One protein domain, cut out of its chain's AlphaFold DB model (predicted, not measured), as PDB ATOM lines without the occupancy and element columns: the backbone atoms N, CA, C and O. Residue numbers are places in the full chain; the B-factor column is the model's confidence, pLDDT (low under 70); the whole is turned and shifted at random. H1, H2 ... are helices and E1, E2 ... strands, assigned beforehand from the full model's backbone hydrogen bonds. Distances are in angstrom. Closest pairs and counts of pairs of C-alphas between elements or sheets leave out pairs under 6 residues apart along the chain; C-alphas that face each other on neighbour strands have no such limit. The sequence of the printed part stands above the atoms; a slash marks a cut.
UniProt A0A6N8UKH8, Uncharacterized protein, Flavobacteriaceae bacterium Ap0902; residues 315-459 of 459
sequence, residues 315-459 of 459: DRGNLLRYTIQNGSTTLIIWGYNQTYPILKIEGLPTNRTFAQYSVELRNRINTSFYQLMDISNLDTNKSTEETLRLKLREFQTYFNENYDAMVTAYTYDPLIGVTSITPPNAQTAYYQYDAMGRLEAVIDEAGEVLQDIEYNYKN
ATOM      1  N   ASP A 315      31.274 -12.381   2.407       93.88
ATOM      2  CA  ASP A 315      32.204 -11.758   1.457       93.88
ATOM      3  C   ASP A 315      31.828 -10.312   1.074       93.88
ATOM      4  O   ASP A 315      32.685  -9.513   0.669       93.88
ATOM      5  N   ARG A 316      30.566  -9.919   1.274       94.12
ATOM      6  CA  ARG A 316      30.085  -8.544   1.084       94.12
ATOM      7  C   ARG A 316      30.217  -7.677   2.330       94.12
ATOM      8  O   ARG A 316      30.074  -6.458   2.233       94.12
ATOM      9  N   GLY A 317      30.580  -8.272   3.464       94.44
ATOM     10  CA  GLY A 317      30.689  -7.589   4.749       94.44
ATOM     11  C   GLY A 317      29.368  -7.520   5.511       94.44
ATOM     12  O   GLY A 317      29.261  -6.739   6.456       94.44
ATOM     13  N   ASN A 318      28.376  -8.330   5.142       96.88
ATOM     14  CA  ASN A 318      27.149  -8.476   5.909       96.88
ATOM     15  C   ASN A 318      27.388  -9.372   7.123       96.88
ATOM     16  O   ASN A 318      28.043 -10.410   7.032       96.88
ATOM     17  N   LEU A 319      26.844  -8.985   8.275       97.62
ATOM     18  CA  LEU A 319      26.984  -9.750   9.510       97.62
ATOM     19  C   LEU A 319      26.186 -11.054   9.421       97.62
ATOM     20  O   LEU A 319      24.975 -11.013   9.216       97.62
ATOM     21  N   LEU A 320      26.846 -12.193   9.624       98.00
ATOM     22  CA  LEU A 320      26.215 -13.516   9.647       98.00
ATOM     23  C   LEU A 320      25.946 -13.999  11.068       98.00
ATOM     24  O   LEU A 320      24.957 -14.690  11.315       98.00
ATOM     25  N   ARG A 321      26.835 -13.654  12.007       97.56
ATOM     26  CA  ARG A 321      26.786 -14.147  13.385       97.56
ATOM     27  C   ARG A 321      27.337 -13.129  14.369       97.56
ATOM     28  O   ARG A 321      28.443 -12.619  14.190       97.56
ATOM     29  N   TYR A 322      26.610 -12.912  15.460       97.56
ATOM     30  CA  TYR A 322      27.121 -12.178  16.613       97.56
ATOM     31  C   TYR A 322      26.673 -12.800  17.931       97.56
ATOM     32  O   TYR A 322      25.652 -13.477  18.007       97.56
ATOM     33  N   THR A 323      27.434 -12.542  18.987       96.19
ATOM     34  CA  THR A 323      27.185 -13.034  20.338       96.19
ATOM     35  C   THR A 323      27.024 -11.856  21.290       96.19
ATOM     36  O   THR A 323      27.900 -10.996  21.375       96.19
ATOM     37  N   ILE A 324      25.916 -11.815  22.026       92.69
ATOM     38  CA  ILE A 324      25.680 -10.797  23.059       92.69
ATOM     39  C   ILE A 324      26.242 -11.248  24.413       92.69
ATOM     40  O   ILE A 324      26.432 -12.439  24.652       92.69
ATOM     41  N   GLN A 325      26.468 -10.306  25.333       85.44
ATOM     42  CA  GLN A 325      27.075 -10.550  26.652       85.44
ATOM     43  C   GLN A 325      26.452 -11.708  27.443       85.44
ATOM     44  O   GLN A 325      27.156 -12.402  28.169       85.44
ATOM     45  N   ASN A 326      25.148 -11.939  27.285       76.75
ATOM     46  CA  ASN A 326      24.427 -13.010  27.972       76.75
ATOM     47  C   ASN A 326      24.692 -14.407  27.371       76.75
ATOM     48  O   ASN A 326      23.992 -15.355  27.705       76.75
ATOM     49  N   GLY A 327      25.685 -14.538  26.484       79.94
ATOM     50  CA  GLY A 327      26.127 -15.819  25.936       79.94
ATOM     51  C   GLY A 327      25.154 -16.423  24.930       79.94
ATOM     52  O   GLY A 327      25.181 -17.628  24.716       79.94
ATOM     53  N   SER A 328      24.295 -15.607  24.321       91.31
ATOM     54  CA  SER A 328      23.416 -16.052  23.243       91.31
ATOM     55  C   SER A 328      23.934 -15.546  21.905       91.31
ATOM     56  O   SER A 328      24.333 -14.384  21.773       91.31
ATOM     57  N   THR A 329      23.955 -16.435  20.920       96.69
ATOM     58  CA  THR A 329      24.312 -16.124  19.545       96.69
ATOM     59  C   THR A 329      23.056 -15.780  18.751       96.69
ATOM     60  O   THR A 329      22.010 -16.413  18.890       96.69
ATOM     61  N   THR A 330      23.179 -14.773  17.895       97.69
ATOM     62  CA  THR A 330      22.214 -14.459  16.847       97.69
ATOM     63  C   THR A 330      22.827 -14.743  15.485       97.69
ATOM     64  O   THR A 330      23.984 -14.387  15.244       97.69
ATOM     65  N   LEU A 331      22.047 -15.357  14.598       98.44
ATOM     66  CA  LEU A 331      22.377 -15.511  13.184       98.44
ATOM     67  C   LEU A 331      21.505 -14.598  12.330       98.44
ATOM     68  O   LEU A 331      20.321 -14.412  12.621       98.44
ATOM     69  N   ILE A 332      22.086 -14.076  11.254       98.56
ATOM     70  CA  ILE A 332      21.370 -13.352  10.207       98.56
ATOM     71  C   ILE A 332      21.690 -14.029   8.878       98.56
ATOM     72  O   ILE A 332      22.854 -14.217   8.526       98.56
ATOM     73  N   ILE A 333      20.648 -14.416   8.151       98.56
ATOM     74  CA  ILE A 333      20.758 -14.980   6.811       98.56
ATOM     75  C   ILE A 333      20.324 -13.893   5.836       98.56
ATOM     76  O   ILE A 333      19.236 -13.328   5.970       98.56
ATOM     77  N   TRP A 334      21.173 -13.632   4.848       98.50
ATOM     78  CA  TRP A 334      20.940 -12.637   3.811       98.50
ATOM     79  C   TRP A 334      20.491 -13.321   2.521       98.50
ATOM     80  O   TRP A 334      21.068 -14.322   2.105       98.50
ATOM     81  N   GLY A 335      19.441 -12.782   1.914       97.62
ATOM     82  CA  GLY A 335      18.861 -13.215   0.650       97.62
ATOM     83  C   GLY A 335      18.910 -12.112  -0.400       97.62
ATOM     84  O   GLY A 335      19.549 -11.075  -0.192       97.62
ATOM     85  N   TYR A 336      18.230 -12.329  -1.524       97.69
ATOM     86  CA  TYR A 336      18.127 -11.360  -2.623       97.69
ATOM     87  C   TYR A 336      19.510 -10.848  -3.063       97.69
ATOM     88  O   TYR A 336      19.814  -9.654  -3.063       97.69
ATOM     89  N   ASN A 337      20.387 -11.797  -3.377       97.00
ATOM     90  CA  ASN A 337      21.802 -11.633  -3.668       97.00
ATOM     91  C   ASN A 337      22.541 -10.937  -2.521       97.00
ATOM     92  O   ASN A 337      23.250  -9.971  -2.768       97.00
ATOM     93  N   GLN A 338      22.365 -11.409  -1.280       96.81
ATOM     94  CA  GLN A 338      23.012 -10.871  -0.071       96.81
ATOM     95  C   GLN A 338      22.745  -9.370   0.162       96.81
ATOM     96  O   GLN A 338      23.619  -8.644   0.637       96.81
ATOM     97  N   THR A 339      21.553  -8.893  -0.205       97.25
ATOM     98  CA  THR A 339      21.180  -7.468  -0.099       97.25
ATOM     99  C   THR A 339      20.241  -7.211   1.076       97.25
ATOM    100  O   THR A 339      20.309  -6.152   1.696       97.25
ATOM    101  N   TYR A 340      19.390  -8.185   1.420       97.50
ATOM    102  CA  TYR A 340      18.376  -8.037   2.466       97.50
ATOM    103  C   TYR A 340      18.388  -9.220   3.440       97.50
ATOM    104  O   TYR A 340      18.574 -10.360   3.007       97.50
ATOM    105  N   PRO A 341      18.173  -8.995   4.748       98.19
ATOM    106  CA  PRO A 341      18.062 -10.080   5.712       98.19
ATOM    107  C   PRO A 341      16.722 -10.794   5.526       98.19
ATOM    108  O   PRO A 341      15.672 -10.169   5.633       98.19
ATOM    109  N   ILE A 342      16.751 -12.103   5.286       98.44
ATOM    110  CA  ILE A 342      15.548 -12.937   5.106       98.44
ATOM    111  C   ILE A 342      15.199 -13.737   6.360       98.44
ATOM    112  O   ILE A 342      14.057 -14.153   6.537       98.44
ATOM    113  N   LEU A 343      16.168 -13.936   7.259       98.19
ATOM    114  CA  LEU A 343      15.967 -14.676   8.500       98.19
ATOM    115  C   LEU A 343      16.893 -14.147   9.600       98.19
ATOM    116  O   LEU A 343      18.097 -14.002   9.390       98.19
ATOM    117  N   LYS A 344      16.336 -13.896  10.785       98.38
ATOM    118  CA  LYS A 344      17.060 -13.560  12.016       98.38
ATOM    119  C   LYS A 344      16.724 -14.605  13.075       98.38
ATOM    120  O   LYS A 344      15.549 -14.800  13.373       98.38
ATOM    121  N   ILE A 345      17.737 -15.262  13.633       98.19
ATOM    122  CA  ILE A 345      17.571 -16.337  14.620       98.19
ATOM    123  C   ILE A 345      18.310 -15.951  15.893       98.19
ATOM    124  O   ILE A 345      19.536 -15.890  15.891       98.19
ATOM    125  N   GLU A 346      17.580 -15.704  16.970       97.06
ATOM    126  CA  GLU A 346      18.106 -15.303  18.277       97.06
ATOM    127  C   GLU A 346      17.956 -16.455  19.276       97.06
ATOM    128  O   GLU A 346      17.023 -17.243  19.166       97.06
ATOM    129  N   GLY A 347      18.841 -16.567  20.269       95.75
ATOM    130  CA  GLY A 347      18.733 -17.623  21.288       95.75
ATOM    131  C   GLY A 347      19.685 -18.806  21.097       95.75
ATOM    132  O   GLY A 347      19.609 -19.769  21.850       95.75
ATOM    133  N   LEU A 348      20.610 -18.760  20.134       96.44
ATOM    134  CA  LEU A 348      21.417 -19.930  19.788       96.44
ATOM    135  C   LEU A 348      22.637 -20.141  20.703       96.44
ATOM    136  O   LEU A 348      23.221 -19.170  21.196       96.44
ATOM    137  N   PRO A 349      23.087 -21.399  20.881       94.31
ATOM    138  CA  PRO A 349      24.356 -21.713  21.531       94.31
ATOM    139  C   PRO A 349      25.573 -21.067  20.849       94.31
ATOM    140  O   PRO A 349      25.656 -20.993  19.619       94.31
ATOM    141  N   THR A 350      26.566 -20.678  21.655       92.75
ATOM    142  CA  THR A 350      27.794 -20.001  21.194       92.75
ATOM    143  C   THR A 350      28.847 -20.914  20.577       92.75
ATOM    144  O   THR A 350      29.785 -20.432  19.949       92.75
ATOM    145  N   ASN A 351      28.726 -22.228  20.754       92.19
ATOM    146  CA  ASN A 351      29.746 -23.210  20.383       92.19
ATOM    147  C   ASN A 351      29.625 -23.714  18.936       92.19
ATOM    148  O   ASN A 351      30.181 -24.764  18.609       92.19
ATOM    149  N   ARG A 352      28.880 -23.000  18.085       94.44
ATOM    150  CA  ARG A 352      28.636 -23.367  16.688       94.44
ATOM    151  C   ARG A 352      28.771 -22.168  15.758       94.44
ATOM    152  O   ARG A 352      28.301 -21.074  16.078       94.44
ATOM    153  N   THR A 353      29.382 -22.404  14.603       96.19
ATOM    154  CA  THR A 353      29.557 -21.412  13.534       96.19
ATOM    155  C   THR A 353      28.359 -21.367  12.593       96.19
ATOM    156  O   THR A 353      27.554 -22.305  12.544       96.19
ATOM    157  N   PHE A 354      28.258 -20.305  11.789       97.25
ATOM    158  CA  PHE A 354      27.219 -20.176  10.759       97.25
ATOM    159  C   PHE A 354      27.209 -21.384   9.804       97.25
ATOM    160  O   PHE A 354      26.165 -21.986   9.537       97.25
ATOM    161  N   ALA A 355      28.393 -21.813   9.353       97.00
ATOM    162  CA  ALA A 355      28.544 -22.961   8.461       97.00
ATOM    163  C   ALA A 355      28.087 -24.286   9.101       97.00
ATOM    164  O   ALA A 355      27.483 -25.120   8.424       97.00
ATOM    165  N   GLN A 356      28.328 -24.486  10.402       97.69
ATOM    166  CA  GLN A 356      27.903 -25.700  11.105       97.69
ATOM    167  C   GLN A 356      26.375 -25.798  11.211       97.69
ATOM    168  O   GLN A 356      25.823 -26.863  10.932       97.69
ATOM    169  N   TYR A 357      25.685 -24.697  11.530       97.69
ATOM    170  CA  TYR A 357      24.218 -24.654  11.478       97.69
ATOM    171  C   TYR A 357      23.702 -24.904  10.055       97.69
ATOM    172  O   TYR A 357      22.782 -25.698   9.865       97.69
ATOM    173  N   SER A 358      24.348 -24.323   9.038       97.69
ATOM    174  CA  SER A 358      23.979 -24.560   7.637       97.69
ATOM    175  C   SER A 358      24.073 -26.037   7.233       97.69
ATOM    176  O   SER A 358      23.250 -26.508   6.446       97.69
ATOM    177  N   VAL A 359      25.090 -26.764   7.706       98.12
ATOM    178  CA  VAL A 359      25.259 -28.202   7.426       98.12
ATOM    179  C   VAL A 359      24.214 -29.031   8.166       98.12
ATOM    180  O   VAL A 359      23.656 -29.963   7.590       98.12
ATOM    181  N   GLU A 360      23.917 -28.690   9.419       97.06
ATOM    182  CA  GLU A 360      22.881 -29.371  10.195       97.06
ATOM    183  C   GLU A 360      21.510 -29.283   9.516       97.06
ATOM    184  O   GLU A 360      20.862 -30.310   9.323       97.06
ATOM    185  N   LEU A 361      21.105 -28.087   9.088       97.69
ATOM    186  CA  LEU A 361      19.817 -27.866   8.425       97.69
ATOM    187  C   LEU A 361      19.697 -28.654   7.121       97.69
ATOM    188  O   LEU A 361      18.671 -29.287   6.876       97.69
ATOM    189  N   ARG A 362      20.779 -28.729   6.334       97.81
ATOM    190  CA  ARG A 362      20.822 -29.589   5.143       97.81
ATOM    191  C   ARG A 362      20.478 -31.039   5.478       97.81
ATOM    192  O   ARG A 362      19.746 -31.678   4.738       97.81
ATOM    193  N   ASN A 363      20.990 -31.552   6.592       97.25
ATOM    194  CA  ASN A 363      20.781 -32.943   6.986       97.25
ATOM    195  C   ASN A 363      19.421 -33.179   7.659       97.25
ATOM    196  O   ASN A 363      18.920 -34.301   7.631       97.25
ATOM    197  N   ARG A 364      18.842 -32.156   8.299       97.06
ATOM    198  CA  ARG A 364      17.616 -32.281   9.104       97.06
ATOM    199  C   ARG A 364      16.345 -31.905   8.352       97.06
ATOM    200  O   ARG A 364      15.348 -32.599   8.502       97.06
ATOM    201  N   ILE A 365      16.396 -30.852   7.541       96.81
ATOM    202  CA  ILE A 365      15.248 -30.315   6.788       96.81
ATOM    203  C   ILE A 365      15.521 -30.225   5.275       96.81
ATOM    204  O   ILE A 365      14.813 -29.543   4.539       96.81
ATOM    205  N   ASN A 366      16.569 -30.904   4.789       97.12
ATOM    206  CA  ASN A 366      16.942 -30.981   3.369       97.12
ATOM    207  C   ASN A 366      17.178 -29.617   2.679       97.12
ATOM    208  O   ASN A 366      17.099 -29.515   1.458       97.12
ATOM    209  N   THR A 367      17.463 -28.563   3.452       97.50
ATOM    210  CA  THR A 367      17.722 -27.207   2.944       97.50
ATOM    211  C   THR A 367      18.776 -26.527   3.817       97.50
ATOM    212  O   THR A 367      18.631 -26.472   5.033       97.50
ATOM    213  N   SER A 368      19.854 -26.014   3.222       98.25
ATOM    214  CA  SER A 368      20.900 -25.254   3.929       98.25
ATOM    215  C   SER A 368      20.685 -23.736   3.839       98.25
ATOM    216  O   SER A 368      19.945 -23.289   2.968       98.25
ATOM    217  N   PHE A 369      21.406 -22.921   4.625       98.31
ATOM    218  CA  PHE A 369      21.325 -21.448   4.518       98.31
ATOM    219  C   PHE A 369      21.623 -20.933   3.101       98.31
ATOM    220  O   PHE A 369      20.889 -20.097   2.592       98.31
ATOM    221  N   TYR A 370      22.636 -21.488   2.427       96.88
ATOM    222  CA  TYR A 370      22.959 -21.111   1.043       96.88
ATOM    223  C   TYR A 370      21.842 -21.446   0.040       96.88
ATOM    224  O   TYR A 370      21.550 -20.647  -0.837       96.88
ATOM    225  N   GLN A 371      21.154 -22.580   0.211       98.00
ATOM    226  CA  GLN A 371      20.023 -22.948  -0.648       98.00
ATOM    227  C   GLN A 371      18.804 -22.064  -0.369       98.00
ATOM    228  O   GLN A 371      18.085 -21.712  -1.293       98.00
ATOM    229  N   LEU A 372      18.579 -21.675   0.892       98.19
ATOM    230  CA  LEU A 372      17.540 -20.707   1.244       98.19
ATOM    231  C   LEU A 372      17.806 -19.340   0.588       98.19
ATOM    232  O   LEU A 372      16.883 -18.726   0.058       98.19
ATOM    233  N   MET A 373      19.066 -18.899   0.568       97.94
ATOM    234  CA  MET A 373      19.481 -17.705  -0.172       97.94
ATOM    235  C   MET A 373      19.189 -17.854  -1.672       97.94
ATOM    236  O   MET A 373      18.552 -16.971  -2.238       97.94
ATOM    237  N   ASP A 374      19.559 -18.969  -2.306       98.00
ATOM    238  CA  ASP A 374      19.268 -19.202  -3.731       98.00
ATOM    239  C   ASP A 374      17.763 -19.156  -4.036       98.00
ATOM    240  O   ASP A 374      17.354 -18.568  -5.036       98.00
ATOM    241  N   ILE A 375      16.925 -19.706  -3.151       98.19
ATOM    242  CA  ILE A 375      15.461 -19.633  -3.274       98.19
ATOM    243  C   ILE A 375      14.989 -18.176  -3.225       98.19
ATOM    244  O   ILE A 375      14.172 -17.784  -4.053       98.19
ATOM    245  N   SER A 376      15.536 -17.358  -2.319       98.25
ATOM    246  CA  SER A 376      15.212 -15.924  -2.276       98.25
ATOM    247  C   SER A 376      15.709 -15.151  -3.500       98.25
ATOM    248  O   SER A 376      15.071 -14.199  -3.927       98.25
ATOM    249  N   ASN A 377      16.820 -15.567  -4.113       97.69
ATOM    250  CA  ASN A 377      17.361 -14.912  -5.309       97.69
ATOM    251  C   ASN A 377      16.495 -15.160  -6.551       97.69
ATOM    252  O   ASN A 377      16.560 -14.391  -7.507       97.69
ATOM    253  N   LEU A 378      15.718 -16.245  -6.543       97.44
ATOM    254  CA  LEU A 378      14.770 -16.603  -7.596       97.44
ATOM    255  C   LEU A 378      13.371 -16.023  -7.352       97.44
ATOM    256  O   LEU A 378      12.470 -16.231  -8.170       97.44
ATOM    257  N   ASP A 379      13.182 -15.310  -6.243       97.25
ATOM    258  CA  ASP A 379      11.914 -14.692  -5.917       97.25
ATOM    259  C   ASP A 379      11.644 -13.466  -6.797       97.25
ATOM    260  O   ASP A 379      12.396 -12.494  -6.801       97.25
ATOM    261  N   THR A 380      10.587 -13.549  -7.602       94.44
ATOM    262  CA  THR A 380      10.221 -12.542  -8.609       94.44
ATOM    263  C   THR A 380       8.722 -12.267  -8.677       94.44
ATOM    264  O   THR A 380       8.291 -11.395  -9.429       94.44
ATOM    265  N   ASN A 381       7.902 -13.060  -7.985       94.62
ATOM    266  CA  ASN A 381       6.449 -12.962  -8.014       94.62
ATOM    267  C   ASN A 381       5.821 -13.714  -6.831       94.62
ATOM    268  O   ASN A 381       6.455 -14.528  -6.168       94.62
ATOM    269  N   LYS A 382       4.508 -13.545  -6.648       93.56
ATOM    270  CA  LYS A 382       3.750 -14.155  -5.546       93.56
ATOM    271  C   LYS A 382       3.936 -15.675  -5.392       93.56
ATOM    272  O   LYS A 382       3.882 -16.176  -4.274       93.56
ATOM    273  N   SER A 383       4.126 -16.427  -6.482       96.38
ATOM    274  CA  SER A 383       4.291 -17.887  -6.410       96.38
ATOM    275  C   SER A 383       5.682 -18.296  -5.923       96.38
ATOM    276  O   SER A 383       5.814 -19.276  -5.185       96.38
ATOM    277  N   THR A 384       6.725 -17.589  -6.354       97.56
ATOM    278  CA  THR A 384       8.093 -17.827  -5.872       97.56
ATOM    279  C   THR A 384       8.251 -17.338  -4.439       97.56
ATOM    280  O   THR A 384       8.868 -18.030  -3.632       97.56
ATOM    281  N   GLU A 385       7.588 -16.237  -4.090       97.31
ATOM    282  CA  GLU A 385       7.579 -15.703  -2.733       97.31
ATOM    283  C   GLU A 385       6.890 -16.678  -1.779       97.31
ATOM    284  O   GLU A 385       7.378 -16.935  -0.683       97.31
ATOM    285  N   GLU A 386       5.794 -17.307  -2.210       96.56
ATOM    286  CA  GLU A 386       5.147 -18.351  -1.419       96.56
ATOM    287  C   GLU A 386       6.069 -19.557  -1.201       96.56
ATOM    288  O   GLU A 386       6.139 -20.104  -0.100       96.56
ATOM    289  N   THR A 387       6.855 -19.929  -2.216       97.81
ATOM    290  CA  THR A 387       7.870 -20.988  -2.086       97.81
ATOM    291  C   THR A 387       8.932 -20.612  -1.047       97.81
ATOM    292  O   THR A 387       9.292 -21.438  -0.203       97.81
ATOM    293  N   LEU A 388       9.400 -19.360  -1.067       98.50
ATOM    294  CA  LEU A 388      10.338 -18.831  -0.081       98.50
ATOM    295  C   LEU A 388       9.721 -18.813   1.326       98.50
ATOM    296  O   LEU A 388      10.345 -19.304   2.266       98.50
ATOM    297  N   ARG A 389       8.488 -18.318   1.478       97.38
ATOM    298  CA  ARG A 389       7.772 -18.271   2.762       97.38
ATOM    299  C   ARG A 389       7.616 -19.645   3.392       97.38
ATOM    300  O   ARG A 389       7.881 -19.793   4.584       97.38
ATOM    301  N   LEU A 390       7.236 -20.658   2.615       96.62
ATOM    302  CA  LEU A 390       7.123 -22.029   3.119       96.62
ATOM    303  C   LEU A 390       8.466 -22.537   3.657       96.62
ATOM    304  O   LEU A 390       8.514 -23.129   4.736       96.62
ATOM    305  N   LYS A 391       9.573 -22.235   2.971       98.00
ATOM    306  CA  LYS A 391      10.914 -22.593   3.448       98.00
ATOM    307  C   LYS A 391      11.332 -21.811   4.686       98.00
ATOM    308  O   LYS A 391      11.888 -22.399   5.606       98.00
ATOM    309  N   LEU A 392      11.018 -20.523   4.765       98.00
ATOM    310  CA  LEU A 392      11.260 -19.726   5.969       98.00
ATOM    311  C   LEU A 392      10.491 -20.286   7.180       98.00
ATOM    312  O   LEU A 392      11.066 -20.380   8.266       98.00
ATOM    313  N   ARG A 393       9.243 -20.743   6.987       96.50
ATOM    314  CA  ARG A 393       8.452 -21.420   8.030       96.50
ATOM    315  C   ARG A 393       9.095 -22.732   8.486       96.50
ATOM    316  O   ARG A 393       9.183 -22.960   9.686       96.50
ATOM    317  N   GLU A 394       9.617 -23.557   7.571       97.12
ATOM    318  CA  GLU A 394      10.353 -24.782   7.937       97.12
ATOM    319  C   GLU A 394      11.564 -24.480   8.841       97.12
ATOM    320  O   GLU A 394      11.790 -25.172   9.837       97.12
ATOM    321  N   PHE A 395      12.326 -23.425   8.530       97.81
ATOM    322  CA  PHE A 395      13.462 -22.998   9.352       97.81
ATOM    323  C   PHE A 395      12.996 -22.495  10.719       97.81
ATOM    324  O   PHE A 395      13.584 -22.864  11.735       97.81
ATOM    325  N   GLN A 396      11.933 -21.686  10.759       96.56
ATOM    326  CA  GLN A 396      11.347 -21.198  12.006       96.56
ATOM    327  C   GLN A 396      10.906 -22.352  12.913       96.56
ATOM    328  O   GLN A 396      11.327 -22.399  14.066       96.56
ATOM    329  N   THR A 397      10.149 -23.321  12.392       96.19
ATOM    330  CA  THR A 397       9.745 -24.519  13.145       96.19
ATOM    331  C   THR A 397      10.958 -25.274  13.676       96.19
ATOM    332  O   THR A 397      11.030 -25.551  14.872       96.19
ATOM    333  N   TYR A 398      11.954 -25.543  12.825       97.50
ATOM    334  CA  TYR A 398      13.151 -26.277  13.230       97.50
ATOM    335  C   TYR A 398      13.880 -25.609  14.403       97.50
ATOM    336  O   TYR A 398      14.226 -26.272  15.383       97.50
ATOM    337  N   PHE A 399      14.122 -24.303  14.313       97.38
ATOM    338  CA  PHE A 399      14.871 -23.571  15.329       97.38
ATOM    339  C   PHE A 399      14.077 -23.368  16.622       97.38
ATOM    340  O   PHE A 399      14.652 -23.507  17.702       97.38
ATOM    341  N   ASN A 400      12.769 -23.126  16.532       94.88
ATOM    342  CA  ASN A 400      11.907 -23.046  17.708       94.88
ATOM    343  C   ASN A 400      11.893 -24.392  18.462       94.88
ATOM    344  O   ASN A 400      12.092 -24.425  19.671       94.88
ATOM    345  N   GLU A 401      11.733 -25.517  17.756       95.31
ATOM    346  CA  GLU A 401      11.613 -26.847  18.376       95.31
ATOM    347  C   GLU A 401      12.936 -27.402  18.926       95.31
ATOM    348  O   GLU A 401      12.941 -28.081  19.951       95.31
ATOM    349  N   ASN A 402      14.062 -27.146  18.250       96.50
ATOM    350  CA  ASN A 402      15.350 -27.757  18.608       96.50
ATOM    351  C   ASN A 402      16.232 -26.861  19.485       96.50
ATOM    352  O   ASN A 402      17.159 -27.365  20.120       96.50
ATOM    353  N   TYR A 403      15.972 -25.551  19.507       95.38
ATOM    354  CA  TYR A 403      16.821 -24.581  20.198       95.38
ATOM    355  C   TYR A 403      16.064 -23.615  21.112       95.38
ATOM    356  O   TYR A 403      16.731 -22.827  21.777       95.38
ATOM    357  N   ASP A 404      14.725 -23.651  21.151       94.19
ATOM    358  CA  ASP A 404      13.909 -22.619  21.819       94.19
ATOM    359  C   ASP A 404      14.297 -21.201  21.347       94.19
ATOM    360  O   ASP A 404      14.343 -20.230  22.102       94.19
ATOM    361  N   ALA A 405      14.681 -21.105  20.071       96.06
ATOM    362  CA  ALA A 405      15.162 -19.875  19.467       96.06
ATOM    363  C   ALA A 405      13.990 -18.967  19.079       96.06
ATOM    364  O   ALA A 405      12.903 -19.426  18.747       96.06
ATOM    365  N   MET A 406      14.230 -17.658  19.058       96.38
ATOM    366  CA  MET A 406      13.292 -16.682  18.511       96.38
ATOM    367  C   MET A 406      13.668 -16.406  17.058       96.38
ATOM    368  O   MET A 406      14.722 -15.833  16.778       96.38
ATOM    369  N   VAL A 407      12.806 -16.807  16.126       98.00
ATOM    370  CA  VAL A 407      13.063 -16.666  14.689       98.00
ATOM    371  C   VAL A 407      12.129 -15.628  14.088       98.00
ATOM    372  O   VAL A 407      10.914 -15.748  14.213       98.00
ATOM    373  N   THR A 408      12.694 -14.632  13.408       98.38
ATOM    374  CA  THR A 408      11.938 -13.677  12.587       98.38
ATOM    375  C   THR A 408      12.319 -13.850  11.125       98.38
ATOM    376  O   THR A 408      13.509 -13.828  10.801       98.38
ATOM    377  N   ALA A 409      11.332 -14.006  10.251       98.38
ATOM    378  CA  ALA A 409      11.526 -14.145   8.813       98.38
ATOM    379  C   ALA A 409      10.975 -12.939   8.047       98.38
ATOM    380  O   ALA A 409      10.019 -12.302   8.496       98.38
ATOM    381  N   TYR A 410      11.578 -12.652   6.895       98.38
ATOM    382  CA  TYR A 410      11.240 -11.515   6.044       98.38
ATOM    383  C   TYR A 410      11.245 -11.933   4.569       98.38
ATOM    384  O   TYR A 410      12.137 -12.666   4.136       98.38
ATOM    385  N   THR A 411      10.298 -11.413   3.795       98.50
ATOM    386  CA  THR A 411      10.314 -11.446   2.321       98.50
ATOM    387  C   THR A 411      10.212 -10.029   1.776       98.50
ATOM    388  O   THR A 411       9.744  -9.133   2.481       98.50
ATOM    389  N   TYR A 412      10.680  -9.809   0.552       97.75
ATOM    390  CA  TYR A 412      10.768  -8.482  -0.047       97.75
ATOM    391  C   TYR A 412      10.445  -8.530  -1.532       97.75
ATOM    392  O   TYR A 412      10.813  -9.479  -2.218       97.75
ATOM    393  N   ASP A 413       9.925  -7.412  -2.020       94.81
ATOM    394  CA  ASP A 413      10.020  -7.015  -3.414       94.81
ATOM    395  C   ASP A 413      11.173  -6.001  -3.516       94.81
ATOM    396  O   ASP A 413      11.047  -4.866  -3.029       94.81
ATOM    397  N   PRO A 414      12.334  -6.370  -4.095       91.69
ATOM    398  CA  PRO A 414      13.463  -5.455  -4.226       91.69
ATOM    399  C   PRO A 414      13.062  -4.129  -4.887       91.69
ATOM    400  O   PRO A 414      12.309  -4.116  -5.856       91.69
ATOM    401  N   LEU A 415      13.602  -3.014  -4.381       90.44
ATOM    402  CA  LEU A 415      13.269  -1.627  -4.768       90.44
ATOM    403  C   LEU A 415      11.875  -1.121  -4.352       90.44
ATOM    404  O   LEU A 415      11.641   0.079  -4.468       90.44
ATOM    405  N   ILE A 416      10.990  -1.985  -3.847       91.94
ATOM    406  CA  ILE A 416       9.676  -1.597  -3.315       91.94
ATOM    407  C   ILE A 416       9.717  -1.617  -1.787       91.94
ATOM    408  O   ILE A 416       9.615  -0.574  -1.144       91.94
ATOM    409  N   GLY A 417       9.930  -2.790  -1.189       91.06
ATOM    410  CA  GLY A 417       9.941  -2.926   0.261       91.06
ATOM    411  C   GLY A 417       9.731  -4.354   0.748       91.06
ATOM    412  O   GLY A 417       9.765  -5.314  -0.016       91.06
ATOM    413  N   VAL A 418       9.544  -4.488   2.058       96.06
ATOM    414  CA  VAL A 418       9.197  -5.763   2.702       96.06
ATOM    415  C   VAL A 418       7.786  -6.174   2.290       96.06
ATOM    416  O   VAL A 418       6.906  -5.325   2.285       96.06
ATOM    417  N   THR A 419       7.556  -7.441   1.965       97.31
ATOM    418  CA  THR A 419       6.241  -7.978   1.566       97.31
ATOM    419  C   THR A 419       5.611  -8.825   2.663       97.31
ATOM    420  O   THR A 419       4.388  -8.877   2.789       97.31
ATOM    421  N   SER A 420       6.425  -9.451   3.517       97.75
ATOM    422  CA  SER A 420       5.944 -10.104   4.733       97.75
ATOM    423  C   SER A 420       6.973 -10.089   5.858       97.75
ATOM    424  O   SER A 420       8.182 -10.115   5.619       97.75
ATOM    425  N   ILE A 421       6.474 -10.056   7.093       97.69
ATOM    426  CA  ILE A 421       7.256 -10.254   8.312       97.69
ATOM    427  C   ILE A 421       6.564 -11.332   9.138       97.69
ATOM    428  O   ILE A 421       5.418 -11.157   9.555       97.69
ATOM    429  N   THR A 422       7.275 -12.424   9.413       96.69
ATOM    430  CA  THR A 422       6.824 -13.484  10.320       96.69
ATOM    431  C   THR A 422       7.639 -13.408  11.617       96.69
ATOM    432  O   THR A 422       8.770 -13.896  11.653       96.69
ATOM    433  N   PRO A 423       7.116 -12.769  12.679       94.56
ATOM    434  CA  PRO A 423       7.757 -12.698  13.992       94.56
ATOM    435  C   PRO A 423       7.832 -14.064  14.707       94.56
ATOM    436  O   PRO A 423       7.226 -15.038  14.252       94.56
ATOM    437  N   PRO A 424       8.529 -14.156  15.862       94.69
ATOM    438  CA  PRO A 424       8.725 -15.416  16.594       94.69
ATOM    439  C   PRO A 424       7.442 -16.119  17.053       94.69
ATOM    440  O   PRO A 424       7.450 -17.327  17.260       94.69
ATOM    441  N   ASN A 425       6.332 -15.388  17.187       91.00
ATOM    442  CA  ASN A 425       5.017 -15.954  17.507       91.00
ATOM    443  C   ASN A 425       4.291 -16.554  16.279       91.00
ATOM    444  O   ASN A 425       3.128 -16.930  16.400       91.00
ATOM    445  N   ALA A 426       4.957 -16.596  15.118       89.12
ATOM    446  CA  ALA A 426       4.479 -17.101  13.832       89.12
ATOM    447  C   ALA A 426       3.265 -16.370  13.217       89.12
ATOM    448  O   ALA A 426       2.756 -16.807  12.187       89.12
ATOM    449  N   GLN A 427       2.819 -15.241  13.780       90.88
ATOM    450  CA  GLN A 427       1.705 -14.462  13.225       90.88
ATOM    451  C   GLN A 427       2.213 -13.511  12.145       90.88
ATOM    452  O   GLN A 427       2.783 -12.465  12.451       90.88
ATOM    453  N   THR A 428       2.035 -13.895  10.883       94.88
ATOM    454  CA  THR A 428       2.597 -13.153   9.748       94.88
ATOM    455  C   THR A 428       1.798 -11.884   9.456       94.88
ATOM    456  O   THR A 428       0.575 -11.932   9.352       94.88
ATOM    457  N   ALA A 429       2.505 -10.769   9.275       93.75
ATOM    458  CA  ALA A 429       1.963  -9.545   8.695       93.75
ATOM    459  C   ALA A 429       2.442  -9.409   7.245       93.75
ATOM    460  O   ALA A 429       3.630  -9.590   6.967       93.75
ATOM    461  N   TYR A 430       1.532  -9.067   6.339       96.88
ATOM    462  CA  TYR A 430       1.794  -8.835   4.923       96.88
ATOM    463  C   TYR A 430       1.649  -7.355   4.601       96.88
ATOM    464  O   TYR A 430       0.724  -6.699   5.071       96.88
ATOM    465  N   TYR A 431       2.560  -6.849   3.785       95.31
ATOM    466  CA  TYR A 431       2.674  -5.437   3.447       95.31
ATOM    467  C   TYR A 431       2.322  -5.272   1.976       95.31
ATOM    468  O   TYR A 431       2.929  -5.899   1.108       95.31
ATOM    469  N   GLN A 432       1.309  -4.457   1.711       92.38
ATOM    470  CA  GLN A 432       0.781  -4.204   0.379       92.38
ATOM    471  C   GLN A 432       1.139  -2.792  -0.051       92.38
ATOM    472  O   GLN A 432       1.090  -1.856   0.748       92.38
ATOM    473  N   TYR A 433       1.497  -2.652  -1.321       89.44
ATOM    474  CA  TYR A 433       1.927  -1.392  -1.898       89.44
ATOM    475  C   TYR A 433       1.036  -1.026  -3.073       89.44
ATOM    476  O   TYR A 433       0.616  -1.894  -3.841       89.44
ATOM    477  N   ASP A 434       0.810   0.271  -3.230       85.75
ATOM    478  CA  ASP A 434       0.124   0.803  -4.395       85.75
ATOM    479  C   ASP A 434       1.002   0.727  -5.660       85.75
ATOM    480  O   ASP A 434       2.183   0.369  -5.636       85.75
ATOM    481  N   ALA A 435       0.441   1.131  -6.801       89.12
ATOM    482  CA  ALA A 435       1.147   1.133  -8.085       89.12
ATOM    483  C   ALA A 435       2.383   2.060  -8.137       89.12
ATOM    484  O   ALA A 435       3.151   1.996  -9.096       89.12
ATOM    485  N   MET A 436       2.573   2.936  -7.144       87.62
ATOM    486  CA  MET A 436       3.733   3.824  -7.016       87.62
ATOM    487  C   MET A 436       4.792   3.270  -6.049       87.62
ATOM    488  O   MET A 436       5.802   3.936  -5.825       87.62
ATOM    489  N   GLY A 437       4.582   2.079  -5.475       84.69
ATOM    490  CA  GLY A 437       5.494   1.454  -4.517       84.69
ATOM    491  C   GLY A 437       5.407   2.044  -3.109       84.69
ATOM    492  O   GLY A 437       6.366   1.956  -2.346       84.69
ATOM    493  N   ARG A 438       4.285   2.678  -2.746       87.12
ATOM    494  CA  ARG A 438       4.057   3.228  -1.400       87.12
ATOM    495  C   ARG A 438       3.217   2.258  -0.584       87.12
ATOM    496  O   ARG A 438       2.293   1.665  -1.126       87.12
ATOM    497  N   LEU A 439       3.521   2.122   0.708       87.19
ATOM    498  CA  LEU A 439       2.769   1.247   1.612       87.19
ATOM    499  C   LEU A 439       1.304   1.692   1.666       87.19
ATOM    500  O   LEU A 439       1.033   2.801   2.118       87.19
ATOM    501  N   GLU A 440       0.400   0.837   1.212       84.56
ATOM    502  CA  GLU A 440      -1.045   1.062   1.152       84.56
ATOM    503  C   GLU A 440      -1.735   0.392   2.341       84.56
ATOM    504  O   GLU A 440      -2.494   1.036   3.054       84.56
ATOM    505  N   ALA A 441      -1.396  -0.868   2.630       85.00
ATOM    506  CA  ALA A 441      -2.005  -1.611   3.725       85.00
ATOM    507  C   ALA A 441      -1.036  -2.598   4.385       85.00
ATOM    508  O   ALA A 441      -0.091  -3.097   3.771       85.00
ATOM    509  N   VAL A 442      -1.310  -2.913   5.649       91.38
ATOM    510  CA  VAL A 442      -0.725  -4.046   6.370       91.38
ATOM    511  C   VAL A 442      -1.862  -4.962   6.785       91.38
ATOM    512  O   VAL A 442      -2.791  -4.523   7.466       91.38
ATOM    513  N   ILE A 443      -1.789  -6.229   6.394       91.62
ATOM    514  CA  ILE A 443      -2.823  -7.234   6.663       91.62
ATOM    515  C   ILE A 443      -2.240  -8.432   7.411       91.62
ATOM    516  O   ILE A 443      -1.039  -8.692   7.334       91.62
ATOM    517  N   ASP A 444      -3.072  -9.170   8.135       91.56
ATOM    518  CA  ASP A 444      -2.671 -10.422   8.779       91.56
ATOM    519  C   ASP A 444      -2.846 -11.650   7.862       91.56
ATOM    520  O   ASP A 444      -3.232 -11.549   6.696       91.56
ATOM    521  N   GLU A 445      -2.544 -12.840   8.389       90.31
ATOM    522  CA  GLU A 445      -2.696 -14.117   7.675       90.31
ATOM    523  C   GLU A 445      -4.156 -14.504   7.385       90.31
ATOM    524  O   GLU A 445      -4.404 -15.273   6.456       90.31
ATOM    525  N   ALA A 446      -5.127 -13.952   8.121       91.19
ATOM    526  CA  ALA A 446      -6.550 -14.110   7.822       91.19
ATOM    527  C   ALA A 446      -7.031 -13.140   6.723       91.19
ATOM    528  O   ALA A 446      -8.141 -13.298   6.213       91.19
ATOM    529  N   GLY A 447      -6.188 -12.185   6.317       89.31
ATOM    530  CA  GLY A 447      -6.522 -11.130   5.366       89.31
ATOM    531  C   GLY A 447      -7.195  -9.921   6.013       89.31
ATOM    532  O   GLY A 447      -7.710  -9.065   5.296       89.31
ATOM    533  N   GLU A 448      -7.195  -9.835   7.344       90.94
ATOM    534  CA  GLU A 448      -7.753  -8.703   8.075       90.94
ATOM    535  C   GLU A 448      -6.778  -7.526   8.059       90.94
ATOM    536  O   GLU A 448      -5.566  -7.682   8.222       90.94
ATOM    537  N   VAL A 449      -7.318  -6.322   7.877       89.69
ATOM    538  CA  VAL A 449      -6.522  -5.096   7.802       89.69
ATOM    539  C   VAL A 449      -6.076  -4.678   9.200       89.69
ATOM    540  O   VAL A 449      -6.885  -4.303  10.048       89.69
ATOM    541  N   LEU A 450      -4.765  -4.708   9.428       83.88
ATOM    542  CA  LEU A 450      -4.122  -4.206  10.643       83.88
ATOM    543  C   LEU A 450      -3.861  -2.699  10.551       83.88
ATOM    544  O   LEU A 450      -3.918  -1.994  11.559       83.88
ATOM    545  N   GLN A 451      -3.567  -2.214   9.343       83.44
ATOM    546  CA  GLN A 451      -3.305  -0.810   9.048       83.44
ATOM    547  C   GLN A 451      -3.664  -0.496   7.591       83.44
ATOM    548  O   GLN A 451      -3.364  -1.289   6.707       83.44
ATOM    549  N   ASP A 452      -4.245   0.678   7.356       83.75
ATOM    550  CA  ASP A 452      -4.594   1.202   6.030       83.75
ATOM    551  C   ASP A 452      -4.085   2.647   5.903       83.75
ATOM    552  O   ASP A 452      -4.127   3.403   6.884       83.75
ATOM    553  N   ILE A 453      -3.547   3.016   4.739       79.06
ATOM    554  CA  ILE A 453      -2.903   4.310   4.487       79.06
ATOM    555  C   ILE A 453      -3.375   4.880   3.148       79.06
ATOM    556  O   ILE A 453      -3.000   4.410   2.077       79.06
ATOM    557  N   GLU A 454      -4.115   5.988   3.209       80.62
ATOM    558  CA  GLU A 454      -4.574   6.711   2.023       80.62
ATOM    559  C   GLU A 454      -3.701   7.944   1.740       80.62
ATOM    560  O   GLU A 454      -3.496   8.810   2.598       80.62
ATOM    561  N   TYR A 455      -3.218   8.065   0.500       76.62
ATOM    562  CA  TYR A 455      -2.410   9.203   0.063       76.62
ATOM    563  C   TYR A 455      -3.208  10.145  -0.837       76.62
ATOM    564  O   TYR A 455      -3.401   9.882  -2.025       76.62
ATOM    565  N   ASN A 456      -3.585  11.299  -0.293       80.44
ATOM    566  CA  ASN A 456      -4.294  12.339  -1.031       80.44
ATOM    567  C   ASN A 456      -3.326  13.377  -1.613       80.44
ATOM    568  O   ASN A 456      -2.592  14.043  -0.880       80.44
ATOM    569  N   TYR A 457      -3.356  13.554  -2.935       66.94
ATOM    570  CA  TYR A 457      -2.645  14.640  -3.606       66.94
ATOM    571  C   TYR A 457      -3.550  15.863  -3.738       66.94
ATOM    572  O   TYR A 457      -4.698  15.771  -4.173       66.94
ATOM    573  N   LYS A 458      -3.023  17.032  -3.371       55.00
ATOM    574  CA  LYS A 458      -3.698  18.304  -3.617       55.00
ATOM    575  C   LYS A 458      -3.436  18.718  -5.066       55.00
ATOM    576  O   LYS A 458      -2.299  19.059  -5.386       55.00
ATOM    577  N   ASN A 459      -4.475  18.670  -5.897       39.50
ATOM    578  CA  ASN A 459      -4.469  19.242  -7.248       39.50
ATOM    579  C   ASN A 459      -4.667  20.758  -7.226       39.50
ATOM    580  O   ASN A 459      -5.414  21.247  -6.342       39.50
TER     581      ASN A 459
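Overview. This is residues 315 to 459 of the 459 residues of an uncharacterized protein of Flavobacteriaceae bacterium Ap0902 (UniProt A0A6N8UKH8). One long, twisted wall of eight antiparallel strands has H2 and H3 packed on one face, over E2, E3 and E4, while the other face is bare of helices. H1 stands crosswise to H2 and H3 and only grazes the sheet, near E1 and E2; the E6 to E8 end has no helix over it, and beyond E8 residues 453 to 459 form a tail that adds to the length. The 145 printed residues include three named helices and eight named strands, in chain order E1 E2 E3 H1 H2 H3 E4 E5 E6 E7 E8, and the sheet order is E1 - E2 - E3 - E4 - E5 - E6 - E7 - E8. The class is mixed, helices and strands; the whole is compact, with a radius of gyration of the C-alphas of 16.6 A and spans of 61 by 27 by 27 A.

Arrangement. Edge strand E1, residues 319 to 324, forms a hairpin with E2, residues 328 to 335, with N 322 and O 330 at 3.0 A. E2 and E3, residues 340 to 348, form the next hairpin, with N 331 and O 345 at 2.9 A. H1, residues 354 to 365, grazes the sheet with its residues 354 to 357. H2, residues 369 to 377, lies over E2 and E3 at a height over the sheet of 9.1 A. H1 and H2 only just touch, with 3 pairs of C-alphas within 8 A, the closest Ser 358 and Phe 369 at 5.1 A, about perpendicular at 82 degrees. H3, residues 382 to 403, on the same face as H2, forms a helical hairpin with it: a shallow tilt of 21 degrees, opposite ways, the closest C-alphas those of Ser 376 and Leu 388 at 6.1 A. H1 and H3 only just touch, with 3 pairs, the closest C-alphas Ile 365 and Glu 394 at 7.5 A. E4, residues 406 to 413, is antiparallel to E3, with N 344 and O 408 at 2.8 A. H3 lies over E3 and E4 at a height of 9.2 A, along the strands, at 10 degrees to E4 on the local plane; H2 and H3 with the sheet make two layers, helices on one face of a sheet. E5, residues 417 to 422, E6, residues 429 to 433, E7, residues 439 to 444, and edge strand E8, residues 449 to 452, follow as hairpins, with N 411 and O 420 at 3.1 A, N 421 and O 429 at 2.9 A, N 430 and O 443 at 2.8 A, and N 442 and O 451 at 2.8 A. E1 E2 E3 and E4 to E8 are meanders, each strand the antiparallel neighbour of the one before. In H1, H2 and H3 every O i to N i+4 pair is within hydrogen-bond range.

Along the chain. E1 begins at C-alpha 319 (26.984, -9.750, 9.510). H3 spans 30.7 A, E4 24.2 A, E2 23.2 A and E3 21.2 A. E8 ends at C-alpha 452 (-4.594, 1.202, 6.030).

Size, cuts and confidence. The C-alphas farthest apart, Asn 351 and Asn 459, are 61.1 A apart. The printed part has no cut and no long link. Residues 457 to 459 are under pLDDT 70; the mean of the printed part is 93.5.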